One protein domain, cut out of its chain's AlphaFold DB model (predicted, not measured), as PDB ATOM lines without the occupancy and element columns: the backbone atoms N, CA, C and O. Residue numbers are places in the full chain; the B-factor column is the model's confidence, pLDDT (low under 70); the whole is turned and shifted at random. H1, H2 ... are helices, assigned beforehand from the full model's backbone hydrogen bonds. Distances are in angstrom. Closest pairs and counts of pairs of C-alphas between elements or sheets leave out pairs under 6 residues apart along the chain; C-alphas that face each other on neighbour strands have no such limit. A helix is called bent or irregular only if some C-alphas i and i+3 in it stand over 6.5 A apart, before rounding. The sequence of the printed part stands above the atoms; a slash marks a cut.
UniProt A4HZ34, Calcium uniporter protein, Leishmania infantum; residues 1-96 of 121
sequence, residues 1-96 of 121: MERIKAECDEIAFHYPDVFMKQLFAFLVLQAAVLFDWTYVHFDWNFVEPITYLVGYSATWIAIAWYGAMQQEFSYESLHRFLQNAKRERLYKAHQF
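Overview. This is residues 1 to 96 of the 121 residues of the protein "Calcium uniporter protein" of Leishmania infantum (UniProt A4HZ34). One long helix, H1, runs nearly straight along the whole length, and H2 and H3 fold back along it one after the other, making a narrow, open triangle. H2 starts beside the far end of H1 and swings away from it, and H3 returns to the early part of H1. The 96 printed residues hold three named helices, in the order H1, H2, H3, and no named strand; the class is all helix. The whole is only just loose, close to extended, with a radius of gyration of the C-alphas of 18.6 A, and a rod spanning 61 by 28 by 19 A.

Along the chain. Find C-alpha 2 at (28.905, -25.958, 51.744), where H1, residues 2 to 41, begins. By its hydrogen bonds it was assigned as one helix, but it is bent: C-alphas 13 and 16 are 6.8 A apart. Its arms are H1a, residues 2 to 13, 16.2 A, and H1b, residues 16 to 41, 35.3 A. H1b is irregular, with C-alphas 38 and 41 6.7 A apart. H2, residues 44 to 69, runs 37.4 A from (38.116, 11.966, 8.849); it is only just irregular, with C-alphas 46 and 49 6.7 A apart. H3, residues 75 to 93, covers 26.7 A and ends at (27.124, -27.770, 36.184).

Arrangement. H1a and H1b stand at a shallow tilt of 20 degrees. H1a touches residues 83 to 91 of H3, at a steep tilt of 39 degrees, opposite ways; the closest C-alphas, of Ala 12 and Gln 83, are 5.2 A apart. Residues 16 to 17 of H1b touch H3, closest at the C-alphas of Pro 16 and His 79, 5.4 A. H1b and H2 form a helical hairpin, touching through residues 34 to 38 and 44 to 51, closest at the C-alphas of Thr 38 and Trp 44, 5.2 A. H2 is apart from H1a; H2 and H3 are near each other. Packing is mostly crossed, but only just: 1 of 3 touching pairs is at a shallow tilt. In H1a and H3 every O i to N i+4 pair is within hydrogen-bond range; in H1b 21 of 22 are, in H2 18 of 22.

Size, cuts and confidence. Look to the C-alphas of Met 1 and Asp 43 for the two farthest apart, 60.8 A. Residues 21 to 29 of H1b stand free. The printed part has no cut, and both links are tight. Mean pLDDT of the printed part is 89.2; residue 1 is under 70.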
ATOM      1  N   MET A   1      28.367 -30.220  50.991       68.24
ATOM      2  CA  MET A   1      27.550 -29.246  50.232       68.24
ATOM      3  C   MET A   1      28.087 -27.825  50.353       68.24
ATOM      4  O   MET A   1      28.280 -27.194  49.326       68.24
ATOM      5  N   GLU A   2      28.412 -27.339  51.555       79.36
ATOM      6  CA  GLU A   2      28.905 -25.958  51.744       79.36
ATOM      7  C   GLU A   2      30.206 -25.647  50.994       79.36
ATOM      8  O   GLU A   2      30.320 -24.582  50.401       79.36
ATOM      9  N   ARG A   3      31.144 -26.603  50.938       81.77
ATOM     10  CA  ARG A   3      32.403 -26.448  50.187       81.77
ATOM     11  C   ARG A   3      32.184 -26.183  48.695       81.77
ATOM     12  O   ARG A   3      32.737 -25.231  48.170       81.77
ATOM     13  N   ILE A   4      31.316 -26.965  48.046       78.81
ATOM     14  CA  ILE A   4      30.997 -26.809  46.612       78.81
ATOM     15  C   ILE A   4      30.363 -25.439  46.356       78.81
ATOM     16  O   ILE A   4      30.694 -24.772  45.380       78.81
ATOM     17  N   LYS A   5      29.476 -24.992  47.254       80.63
ATOM     18  CA  LYS A   5      28.878 -23.659  47.168       80.63
ATOM     19  C   LYS A   5      29.930 -22.555  47.309       80.63
ATOM     20  O   LYS A   5      29.917 -21.629  46.506       80.63
ATOM     21  N   ALA A   6      30.831 -22.668  48.286       84.37
ATOM     22  CA  ALA A   6      31.896 -21.694  48.515       84.37
ATOM     23  C   ALA A   6      32.838 -21.586  47.306       84.37
ATOM     24  O   ALA A   6      33.084 -20.481  46.830       84.37
ATOM     25  N   GLU A   7      33.266 -22.721  46.748       85.27
ATOM     26  CA  GLU A   7      34.101 -22.764  45.541       85.27
ATOM     27  C   GLU A   7      33.378 -22.135  44.333       85.27
ATOM     28  O   GLU A   7      33.957 -21.343  43.591       85.27
ATOM     29  N   CYS A   8      32.083 -22.420  44.148       82.25
ATOM     30  CA  CYS A   8      31.292 -21.812  43.073       82.25
ATOM     31  C   CYS A   8      31.123 -20.294  43.245       82.25
ATOM     32  O   CYS A   8      31.201 -19.553  42.260       82.25
ATOM     33  N   ASP A   9      30.874 -19.833  44.472       84.62
ATOM     34  CA  ASP A   9      30.671 -18.417  44.782       84.62
ATOM     35  C   ASP A   9      31.975 -17.617  44.619       84.62
ATOM     36  O   ASP A   9      31.939 -16.511  44.080       84.62
ATOM     37  N   GLU A  10      33.124 -18.193  44.986       87.97
ATOM     38  CA  GLU A  10      34.449 -17.591  44.785       87.97
ATOM     39  C   GLU A  10      34.781 -17.436  43.293       87.97
ATOM     40  O   GLU A  10      35.130 -16.346  42.830       87.97
ATOM     41  N   ILE A  11      34.581 -18.494  42.498       84.08
ATOM     42  CA  ILE A  11      34.789 -18.436  41.041       84.08
ATOM     43  C   ILE A  11      33.854 -17.402  40.404       84.08
ATOM     44  O   ILE A  11      34.246 -16.679  39.481       84.08
ATOM     45  N   ALA A  12      32.605 -17.331  40.863       84.76
ATOM     46  CA  ALA A  12      31.651 -16.377  40.329       84.76
ATOM     47  C   ALA A  12      31.945 -14.930  40.731       84.76
ATOM     48  O   ALA A  12      31.611 -14.034  39.961       84.76
ATOM     49  N   PHE A  13      32.581 -14.693  41.878       85.38
ATOM     50  CA  PHE A  13      32.958 -13.355  42.328       85.38
ATOM     51  C   PHE A  13      34.044 -12.724  41.446       85.38
ATOM     52  O   PHE A  13      33.968 -11.541  41.130       85.38
ATOM     53  N   HIS A  14      35.014 -13.515  40.981       85.10
ATOM     54  CA  HIS A  14      36.099 -13.015  40.126       85.10
ATOM     55  C   HIS A  14      35.736 -12.907  38.640       85.10
ATOM     56  O   HIS A  14      36.416 -12.219  37.876       85.10
ATOM     57  N   TYR A  15      34.677 -13.590  38.202       86.38
ATOM     58  CA  TYR A  15      34.290 -13.621  36.794       86.38
ATOM     59  C   TYR A  15      33.941 -12.234  36.210       86.38
ATOM     60  O   TYR A  15      34.458 -11.916  35.132       86.38
ATOM     61  N   PRO A  16      33.140 -11.382  36.885       88.22
ATOM     62  CA  PRO A  16      32.849 -10.044  36.388       88.22
ATOM     63  C   PRO A  16      34.103  -9.187  36.204       88.22
ATOM     64  O   PRO A  16      34.206  -8.490  35.203       88.22
ATOM     65  N   ASP A  17      35.096  -9.275  37.092       89.64
ATOM     66  CA  ASP A  17      36.319  -8.466  36.986       89.64
ATOM     67  C   ASP A  17      37.129  -8.811  35.730       89.64
ATOM     68  O   ASP A  17      37.675  -7.930  35.061       89.64
ATOM     69  N   VAL A  18      37.196 -10.099  35.379       90.39
ATOM     70  CA  VAL A  18      37.836 -10.553  34.136       90.39
ATOM     71  C   VAL A  18      37.059 -10.047  32.923       90.39
ATOM     72  O   VAL A  18      37.667  -9.550  31.975       90.39
ATOM     73  N   PHE A  19      35.728 -10.113  32.967       91.81
ATOM     74  CA  PHE A  19      34.876  -9.589  31.902       91.81
ATOM     75  C   PHE A  19      35.051  -8.073  31.721       91.81
ATOM     76  O   PHE A  19      35.203  -7.602  30.597       91.81
ATOM     77  N   MET A  20      35.121  -7.303  32.811       90.91
ATOM     78  CA  MET A  20      35.344  -5.853  32.754       90.91
ATOM     79  C   MET A  20      36.708  -5.511  32.147       90.91
ATOM     80  O   MET A  20      36.806  -4.595  31.333       90.91
ATOM     81  N   LYS A  21      37.759  -6.275  32.471       92.58
ATOM     82  CA  LYS A  21      39.082  -6.118  31.841       92.58
ATOM     83  C   LYS A  21      39.044  -6.419  30.343       92.58
ATOM     84  O   LYS A  21      39.668  -5.701  29.568       92.58
ATOM     85  N   GLN A  22      38.306  -7.451  29.929       93.89
ATOM     86  CA  GLN A  22      38.108  -7.772  28.511       93.89
ATOM     87  C   GLN A  22      37.347  -6.661  27.782       93.89
ATOM     88  O   GLN A  22      37.765  -6.255  26.701       93.89
ATOM     89  N   LEU A  23      36.286  -6.125  28.391       92.48
ATOM     90  CA  LEU A  23      35.539  -4.991  27.850       92.48
ATOM     91  C   LEU A  23      36.432  -3.752  27.713       92.48
ATOM     92  O   LEU A  23      36.421  -3.095  26.678       92.48
ATOM     93  N   PHE A  24      37.256  -3.458  28.720       94.30
ATOM     94  CA  PHE A  24      38.215  -2.358  28.654       94.30
ATOM     95  C   PHE A  24      39.245  -2.556  27.533       94.30
ATOM     96  O   PHE A  24      39.473  -1.643  26.744       94.30
ATOM     97  N   ALA A  25      39.822  -3.755  27.405       97.21
ATOM     98  CA  ALA A  25      40.745  -4.078  26.318       97.21
ATOM     99  C   ALA A  25      40.083  -3.933  24.936       97.21
ATOM    100  O   ALA A  25      40.704  -3.416  24.009       97.21
ATOM    101  N   PHE A  26      38.812  -4.326  24.810       96.14
ATOM    102  CA  PHE A  26      38.022  -4.118  23.599       96.14
ATOM    103  C   PHE A  26      37.830  -2.629  23.284       96.14
ATOM    104  O   PHE A  26      38.028  -2.226  22.142       96.14
ATOM    105  N   LEU A  27      37.516  -1.793  24.281       94.48
ATOM    106  CA  LEU A  27      37.380  -0.342  24.092       94.48
ATOM    107  C   LEU A  27      38.702   0.317  23.671       94.48
ATOM    108  O   LEU A  27      38.703   1.187  22.804       94.48
ATOM    109  N   VAL A  28      39.831  -0.118  24.239       97.35
ATOM    110  CA  VAL A  28      41.165   0.348  23.826       97.35
ATOM    111  C   VAL A  28      41.468  -0.072  22.387       97.35
ATOM    112  O   VAL A  28      41.939   0.748  21.601       97.35
ATOM    113  N   LEU A  29      41.160  -1.319  22.015       96.87
ATOM    114  CA  LEU A  29      41.319  -1.800  20.642       96.87
ATOM    115  C   LEU A  29      40.437  -1.007  19.669       96.87
ATOM    116  O   LEU A  29      40.917  -0.589  18.622       96.87
ATOM    117  N   GLN A  30      39.177  -0.749  20.028       95.11
ATOM    118  CA  GLN A  30      38.266   0.084  19.243       95.11
ATOM    119  C   GLN A  30      38.844   1.488  19.033       95.11
ATOM    120  O   GLN A  30      38.839   1.987  17.911       95.11
ATOM    121  N   ALA A  31      39.374   2.115  20.088       93.95
ATOM    122  CA  ALA A  31      40.001   3.429  19.989       93.95
ATOM    123  C   ALA A  31      41.240   3.410  19.078       93.95
ATOM    124  O   ALA A  31      41.395   4.305  18.250       93.95
ATOM    125  N   ALA A  32      42.085   2.380  19.178       95.85
ATOM    126  CA  ALA A  32      43.260   2.222  18.324       95.85
ATOM    127  C   ALA A  32      42.888   2.012  16.847       95.85
ATOM    128  O   ALA A  32      43.492   2.633  15.977       95.85
ATOM    129  N   VAL A  33      41.868   1.193  16.562       94.81
ATOM    130  CA  VAL A  33      41.366   0.963  15.195       94.81
ATOM    131  C   VAL A  33      40.766   2.240  14.613       94.81
ATOM    132  O   VAL A  33      41.095   2.599  13.490       94.81
ATOM    133  N   LEU A  34      39.929   2.959  15.369       93.00
ATOM    134  CA  LEU A  34      39.356   4.225  14.901       93.00
ATOM    135  C   LEU A  34      40.439   5.285  14.675       93.00
ATOM    136  O   LEU A  34      40.349   6.040  13.711       93.00
ATOM    137  N   PHE A  35      41.474   5.324  15.515       93.62
ATOM    138  CA  PHE A  35      42.620   6.212  15.331       93.62
ATOM    139  C   PHE A  35      43.396   5.875  14.051       93.62
ATOM    140  O   PHE A  35      43.627   6.750  13.221       93.62
ATOM    141  N   ASP A  36      43.748   4.607  13.854       94.23
ATOM    142  CA  ASP A  36      44.439   4.138  12.652       94.23
ATOM    143  C   ASP A  36      43.612   4.395  11.377       94.23
ATOM    144  O   ASP A  36      44.122   4.904  10.379       94.23
ATOM    145  N   TRP A  37      42.303   4.157  11.431       93.91
ATOM    146  CA  TRP A  37      41.401   4.484  10.330       93.91
ATOM    147  C   TRP A  37      41.340   5.978  10.050       93.91
ATOM    148  O   TRP A  37      41.331   6.358   8.891       93.91
ATOM    149  N   THR A  38      41.319   6.817  11.080       92.64
ATOM    150  CA  THR A  38      41.178   8.269  10.922       92.64
ATOM    151  C   THR A  38      42.449   8.944  10.405       92.64
ATOM    152  O   THR A  38      42.359   9.929   9.681       92.64
ATOM    153  N   TYR A  39      43.627   8.460  10.811       91.09
ATOM    154  CA  TYR A  39      44.896   9.159  10.568       91.09
ATOM    155  C   TYR A  39      45.837   8.446   9.594       91.09
ATOM    156  O   TYR A  39      46.772   9.079   9.102       91.09
ATOM    157  N   VAL A  40      45.637   7.151   9.328       91.67
ATOM    158  CA  VAL A  40      46.546   6.348   8.491       91.67
ATOM    159  C   VAL A  40      45.858   5.865   7.217       91.67
ATOM    160  O   VAL A  40      46.392   6.074   6.129       91.67
ATOM    161  N   HIS A  41      44.692   5.218   7.334       90.77
ATOM    162  CA  HIS A  41      44.072   4.499   6.209       90.77
ATOM    163  C   HIS A  41      42.957   5.263   5.487       90.77
ATOM    164  O   HIS A  41      42.833   5.147   4.266       90.77
ATOM    165  N   PHE A  42      42.135   6.013   6.215       90.97
ATOM    166  CA  PHE A  42      40.989   6.745   5.683       90.97
ATOM    167  C   PHE A  42      41.044   8.218   6.088       90.97
ATOM    168  O   PHE A  42      41.868   8.634   6.895       90.97
ATOM    169  N   ASP A  43      40.154   9.008   5.493       90.26
ATOM    170  CA  ASP A  43      39.965  10.411   5.849       90.26
ATOM    171  C   ASP A  43      38.923  10.552   6.971       90.26
ATOM    172  O   ASP A  43      38.005   9.732   7.099       90.26
ATOM    173  N   TRP A  44      39.022  11.633   7.746       90.92
ATOM    174  CA  TRP A  44      38.116  11.966   8.849       90.92
ATOM    175  C   TRP A  44      36.642  11.884   8.429       90.92
ATOM    176  O   TRP A  44      35.826  11.258   9.105       90.92
ATOM    177  N   ASN A  45      36.325  12.429   7.250       92.16
ATOM    178  CA  ASN A  45      34.966  12.477   6.704       92.16
ATOM    179  C   ASN A  45      34.325  11.086   6.530       92.16
ATOM    180  O   ASN A  45      33.102  10.957   6.565       92.16
ATOM    181  N   PHE A  46      35.134  10.040   6.329       90.84
ATOM    182  CA  PHE A  46      34.650   8.666   6.191       90.84
ATOM    183  C   PHE A  46      34.401   8.000   7.552       90.84
ATOM    184  O   PHE A  46      33.413   7.284   7.726       90.84
ATOM    185  N   VAL A  47      35.281   8.238   8.527       93.25
ATOM    186  CA  VAL A  47      35.239   7.582   9.847       93.25
ATOM    187  C   VAL A  47      34.248   8.257  10.799       93.25
ATOM    188  O   VAL A  47      33.689   7.605  11.686       93.25
ATOM    189  N   GLU A  48      33.975   9.545  10.603       92.49
ATOM    190  CA  GLU A  48      33.034  10.335  11.399       92.49
ATOM    191  C   GLU A  48      31.639   9.681  11.560       92.49
ATOM    192  O   GLU A  48      31.242   9.416  12.702       92.49
ATOM    193  N   PRO A  49      30.897   9.318  10.491       94.23
ATOM    194  CA  PRO A  49      29.592   8.664  10.633       94.23
ATOM    195  C   PRO A  49      29.671   7.305  11.343       94.23
ATOM    196  O   PRO A  49      28.767   6.953  12.102       94.23
ATOM    197  N   ILE A  50      30.757   6.551  11.144       92.35
ATOM    198  CA  ILE A  50      30.978   5.264  11.821       92.35
ATOM    199  C   ILE A  50      31.140   5.493  13.325       92.35
ATOM    200  O   ILE A  50      30.517   4.802  14.128       92.35
ATOM    201  N   THR A  51      31.919   6.501  13.709       93.35
ATOM    202  CA  THR A  51      32.145   6.868  15.111       93.35
ATOM    203  C   THR A  51      30.840   7.282  15.790       93.35
ATOM    204  O   THR A  51      30.563   6.829  16.902       93.35
ATOM    205  N   TYR A  52      29.990   8.059  15.107       93.72
ATOM    206  CA  TYR A  52      28.656   8.392  15.614       93.72
ATOM    207  C   TYR A  52      27.782   7.153  15.807       93.72
ATOM    208  O   TYR A  52      27.147   7.023  16.851       93.72
ATOM    209  N   LEU A  53      27.760   6.220  14.848       94.52
ATOM    210  CA  LEU A  53      26.981   4.983  14.972       94.52
ATOM    211  C   LEU A  53      27.476   4.106  16.125       94.52
ATOM    212  O   LEU A  53      26.661   3.577  16.880       94.52
ATOM    213  N   VAL A  54      28.794   3.989  16.302       93.41
ATOM    214  CA  VAL A  54      29.394   3.258  17.425       93.41
ATOM    215  C   VAL A  54      29.021   3.919  18.755       93.41
ATOM    216  O   VAL A  54      28.535   3.235  19.655       93.41
ATOM    217  N   GLY A  55      29.155   5.241  18.881       92.32
ATOM    218  CA  GLY A  55      28.741   5.969  20.085       92.32
ATOM    219  C   GLY A  55      27.242   5.830  20.373       92.32
ATOM    220  O   GLY A  55      26.838   5.578  21.508       92.32
ATOM    221  N   TYR A  56      26.410   5.905  19.333       94.18
ATOM    222  CA  TYR A  56      24.967   5.741  19.461       94.18
ATOM    223  C   TYR A  56      24.593   4.303  19.844       94.18
ATOM    224  O   TYR A  56      23.694   4.111  20.661       94.18
ATOM    225  N   SER A  57      25.319   3.287  19.358       92.76
ATOM    226  CA  SER A  57      25.087   1.872  19.693       92.76
ATOM    227  C   SER A  57      25.137   1.588  21.201       92.76
ATOM    228  O   SER A  57      24.331   0.801  21.696       92.76
ATOM    229  N   ALA A  58      25.986   2.296  21.958       89.53
ATOM    230  CA  ALA A  58      26.028   2.190  23.417       89.53
ATOM    231  C   ALA A  58      24.693   2.602  24.065       89.53
ATOM    232  O   ALA A  58      24.244   1.974  25.023       89.53
ATOM    233  N   THR A  59      24.017   3.604  23.494       92.33
ATOM    234  CA  THR A  59      22.685   4.040  23.938       92.33
ATOM    235  C   THR A  59      21.634   2.969  23.651       92.33
ATOM    236  O   THR A  59      20.836   2.645  24.527       92.33
ATOM    237  N   TRP A  60      21.660   2.352  22.463       93.13
ATOM    238  CA  TRP A  60      20.762   1.233  22.138       93.13
ATOM    239  C   TRP A  60      20.950   0.047  23.086       93.13
ATOM    240  O   TRP A  60      19.965  -0.523  23.551       93.13
ATOM    241  N   ILE A  61      22.199  -0.301  23.414       91.87
ATOM    242  CA  ILE A  61      22.515  -1.375  24.366       91.87
ATOM    243  C   ILE A  61      21.989  -1.029  25.763       91.87
ATOM    244  O   ILE A  61      21.380  -1.883  26.404       91.87
ATOM    245  N   ALA A  62      22.163   0.214  26.223       90.39
ATOM    246  CA  ALA A  62      21.647   0.654  27.519       90.39
ATOM    247  C   ALA A  62      20.109   0.591  27.588       90.39
ATOM    248  O   ALA A  62      19.559   0.140  28.592       90.39
ATOM    249  N   ILE A  63      19.409   0.970  26.511       92.61
ATOM    250  CA  ILE A  63      17.944   0.856  26.417       92.61
ATOM    251  C   ILE A  63      17.510  -0.615  26.427       92.61
ATOM    252  O   ILE A  63      16.592  -0.982  27.161       92.61
ATOM    253  N   ALA A  64      18.176  -1.471  25.647       92.94
ATOM    254  CA  ALA A  64      17.891  -2.904  25.625       92.94
ATOM    255  C   ALA A  64      18.126  -3.552  27.002       92.94
ATOM    256  O   ALA A  64      17.316  -4.362  27.451       92.94
ATOM    257  N   TRP A  65      19.195  -3.150  27.698       89.94
ATOM    258  CA  TRP A  65      19.492  -3.581  29.063       89.94
ATOM    259  C   TRP A  65      18.398  -3.171  30.043       89.94
ATOM    260  O   TRP A  65      17.906  -4.005  30.800       89.94
ATOM    261  N   TYR A  66      17.976  -1.907  29.993       90.49
ATOM    262  CA  TYR A  66      16.890  -1.410  30.829       90.49
ATOM    263  C   TYR A  66      15.589  -2.184  30.582       90.49
ATOM    264  O   TYR A  66      14.920  -2.583  31.532       90.49
ATOM    265  N   GLY A  67      15.264  -2.479  29.318       91.84
ATOM    266  CA  GLY A  67      14.097  -3.288  28.961       91.84
ATOM    267  C   GLY A  67      14.153  -4.724  29.495       91.84
ATOM    268  O   GLY A  67      13.124  -5.265  29.892       91.84
ATOM    269  N   ALA A  68      15.340  -5.334  29.534       88.90
ATOM    270  CA  ALA A  68      15.522  -6.705  30.007       88.90
ATOM    271  C   ALA A  68      15.594  -6.823  31.541       88.90
ATOM    272  O   ALA A  68      15.019  -7.749  32.108       88.90
ATOM    273  N   MET A  69      16.303  -5.909  32.213       85.18
ATOM    274  CA  MET A  69      16.611  -6.001  33.649       85.18
ATOM    275  C   MET A  69      15.725  -5.097  34.521       85.18
ATOM    276  O   MET A  69      15.735  -5.233  35.742       85.18
ATOM    277  N   GLN A  70      14.975  -4.160  33.924       86.00
ATOM    278  CA  GLN A  70      14.256  -3.084  34.632       86.00
ATOM    279  C   GLN A  70      15.166  -2.278  35.577       86.00
ATOM    280  O   GLN A  70      14.727  -1.723  36.583       86.00
ATOM    281  N   GLN A  71      16.459  -2.233  35.258       84.06
ATOM    282  CA  GLN A  71      17.487  -1.525  36.006       84.06
ATOM    283  C   GLN A  71      18.302  -0.672  35.047       84.06
ATOM    284  O   GLN A  71      18.548  -1.059  33.902       84.06
ATOM    285  N   GLU A  72      18.734   0.491  35.521       86.57
ATOM    286  CA  GLU A  72      19.647   1.347  34.774       86.57
ATOM    287  C   GLU A  72      20.949   0.599  34.474       86.57
ATOM    288  O   GLU A  72      21.461  -0.150  35.316       86.57
ATOM    289  N   PHE A  73      21.489   0.806  33.269       86.75
ATOM    290  CA  PHE A  73      22.783   0.246  32.903       86.75
ATOM    291  C   PHE A  73      23.871   0.908  33.749       86.75
ATOM    292  O   PHE A  73      24.341   2.008  33.467       86.75
ATOM    293  N   SER A  74      24.254   0.217  34.814       87.78
ATOM    294  CA  SER A  74      25.321   0.612  35.726       87.78
ATOM    295  C   SER A  74      26.355  -0.501  35.817       87.78
ATOM    296  O   SER A  74      26.023  -1.686  35.701       87.78
ATOM    297  N   TYR A  75      27.607  -0.130  36.093       84.99
ATOM    298  CA  TYR A  75      28.677  -1.098  36.333       84.99
ATOM    299  C   TYR A  75      28.300  -2.101  37.425       84.99
ATOM    300  O   TYR A  75      28.560  -3.292  37.280       84.99
ATOM    301  N   GLU A  76      27.621  -1.642  38.478       87.49
ATOM    302  CA  GLU A  76      27.171  -2.498  39.572       87.49
ATOM    303  C   GLU A  76      26.079  -3.486  39.134       87.49
ATOM    304  O   GLU A  76      26.173  -4.673  39.448       87.49
ATOM    305  N   SER A  77      25.078  -3.040  38.364       87.76
ATOM    306  CA  SER A  77      24.041  -3.941  37.834       87.76
ATOM    307  C   SER A  77      24.628  -5.015  36.915       87.76
ATOM    308  O   SER A  77      24.254  -6.183  37.017       87.76
ATOM    309  N   LEU A  78      25.597  -4.645  36.070       88.02
ATOM    310  CA  LEU A  78      26.260  -5.569  35.156       88.02
ATOM    311  C   LEU A  78      27.125  -6.567  35.931       88.02
ATOM    312  O   LEU A  78      27.098  -7.759  35.636       88.02
ATOM    313  N   HIS A  79      27.847  -6.101  36.955       89.52
ATOM    314  CA  HIS A  79      28.658  -6.954  37.826       89.52
ATOM    315  C   HIS A  79      27.793  -8.001  38.536       89.52
ATOM    316  O   HIS A  79      28.050  -9.199  38.404       89.52
ATOM    317  N   ARG A  80      26.687  -7.574  39.162       88.75
ATOM    318  CA  ARG A  80      25.715  -8.468  39.815       88.75
ATOM    319  C   ARG A  80      25.075  -9.446  38.829       88.75
ATOM    320  O   ARG A  80      24.935 -10.625  39.149       88.75
ATOM    321  N   PHE A  81      24.708  -8.989  37.630       88.77
ATOM    322  CA  PHE A  81      24.140  -9.849  36.591       88.77
ATOM    323  C   PHE A  81      25.131 -10.930  36.140       88.77
ATOM    324  O   PHE A  81      24.785 -12.110  36.118       88.77
ATOM    325  N   LEU A  82      26.378 -10.552  35.844       90.57
ATOM    326  CA  LEU A  82      27.435 -11.488  35.445       90.57
ATOM    327  C   LEU A  82      27.765 -12.479  36.564       90.57
ATOM    328  O   LEU A  82      27.933 -13.671  36.294       90.57
ATOM    329  N   GLN A  83      27.822 -12.004  37.811       90.31
ATOM    330  CA  GLN A  83      28.028 -12.852  38.978       90.31
ATOM    331  C   GLN A  83      26.893 -13.874  39.098       90.31
ATOM    332  O   GLN A  83      27.160 -15.071  39.170       90.31
ATOM    333  N   ASN A  84      25.632 -13.437  39.048       87.89
ATOM    334  CA  ASN A  84      24.472 -14.324  39.155       87.89
ATOM    335  C   ASN A  84      24.408 -15.335  38.002       87.89
ATOM    336  O   ASN A  84      24.283 -16.531  38.255       87.89
ATOM    337  N   ALA A  85      24.606 -14.898  36.755       88.29
ATOM    338  CA  ALA A  85      24.635 -15.786  35.592       88.29
ATOM    339  C   ALA A  85      25.748 -16.846  35.700       88.29
ATOM    340  O   ALA A  85      25.554 -18.014  35.345       88.29
ATOM    341  N   LYS A  86      26.920 -16.465  36.226       88.71
ATOM    342  CA  LYS A  86      28.022 -17.400  36.473       88.71
ATOM    343  C   LYS A  86      27.691 -18.379  37.600       88.71
ATOM    344  O   LYS A  86      27.949 -19.571  37.421       88.71
ATOM    345  N   ARG A  87      27.098 -17.913  38.707       86.20
ATOM    346  CA  ARG A  87      26.646 -18.764  39.827       86.20
ATOM    347  C   ARG A  87      25.625 -19.789  39.356       86.20
ATOM    348  O   ARG A  87      25.844 -20.977  39.552       86.20
ATOM    349  N   GLU A  88      24.586 -19.361  38.645       86.44
ATOM    350  CA  GLU A  88      23.559 -20.260  38.107       86.44
ATOM    351  C   GLU A  88      24.146 -21.314  37.163       86.44
ATOM    352  O   GLU A  88      23.796 -22.494  37.243       86.44
ATOM    353  N   ARG A  89      25.078 -20.917  36.285       88.64
ATOM    354  CA  ARG A  89      25.765 -21.855  35.391       88.64
ATOM    355  C   ARG A  89      26.609 -22.867  36.168       88.64
ATOM    356  O   ARG A  89      26.620 -24.040  35.801       88.64
ATOM    357  N   LEU A  90      27.311 -22.432  37.214       86.51
ATOM    358  CA  LEU A  90      28.124 -23.310  38.059       86.51
ATOM    359  C   LEU A  90      27.260 -24.256  38.897       86.51
ATOM    360  O   LEU A  90      27.582 -25.439  38.970       86.51
ATOM    361  N   TYR A  91      26.147 -23.785  39.460       84.55
ATOM    362  CA  TYR A  91      25.213 -24.624  40.211       84.55
ATOM    363  C   TYR A  91      24.580 -25.695  39.320       84.55
ATOM    364  O   TYR A  91      24.575 -26.869  39.688       84.55
ATOM    365  N   LYS A  92      24.167 -25.332  38.096       83.77
ATOM    366  CA  LYS A  92      23.688 -26.302  37.098       83.77
ATOM    367  C   LYS A  92      24.767 -27.318  36.711       83.77
ATOM    368  O   LYS A  92      24.464 -28.502  36.596       83.77
ATOM    369  N   ALA A  93      26.016 -26.882  36.542       86.08
ATOM    370  CA  ALA A  93      27.124 -27.770  36.184       86.08
ATOM    371  C   ALA A  93      27.470 -28.780  37.293       86.08
ATOM    372  O   ALA A  93      27.793 -29.924  36.989       86.08
ATOM    373  N   HIS A  94      27.363 -28.384  38.563       80.05
ATOM    374  CA  HIS A  94      27.645 -29.254  39.711       80.05
ATOM    375  C   HIS A  94      26.417 -30.036  40.204       80.05
ATOM    376  O   HIS A  94      26.490 -30.653  41.264       80.05
ATOM    377  N   GLN A  95      25.292 -29.990  39.472       78.44
ATOM    378  CA  GLN A  95      24.003 -30.556  39.902       78.44
ATOM    379  C   GLN A  95      23.610 -30.108  41.321       78.44
ATOM    380  O   GLN A  95      22.971 -30.839  42.077       78.44
ATOM    381  N   PHE A  96      24.026 -28.900  41.702       75.27
ATOM    382  CA  PHE A  96      23.740 -28.337  43.005       75.27
ATOM    383  C   PHE A  96      22.356 -27.706  42.962       75.27
ATOM    384  O   PHE A  96      22.164 -26.635  42.381       75.27
TER     385      PHE A  96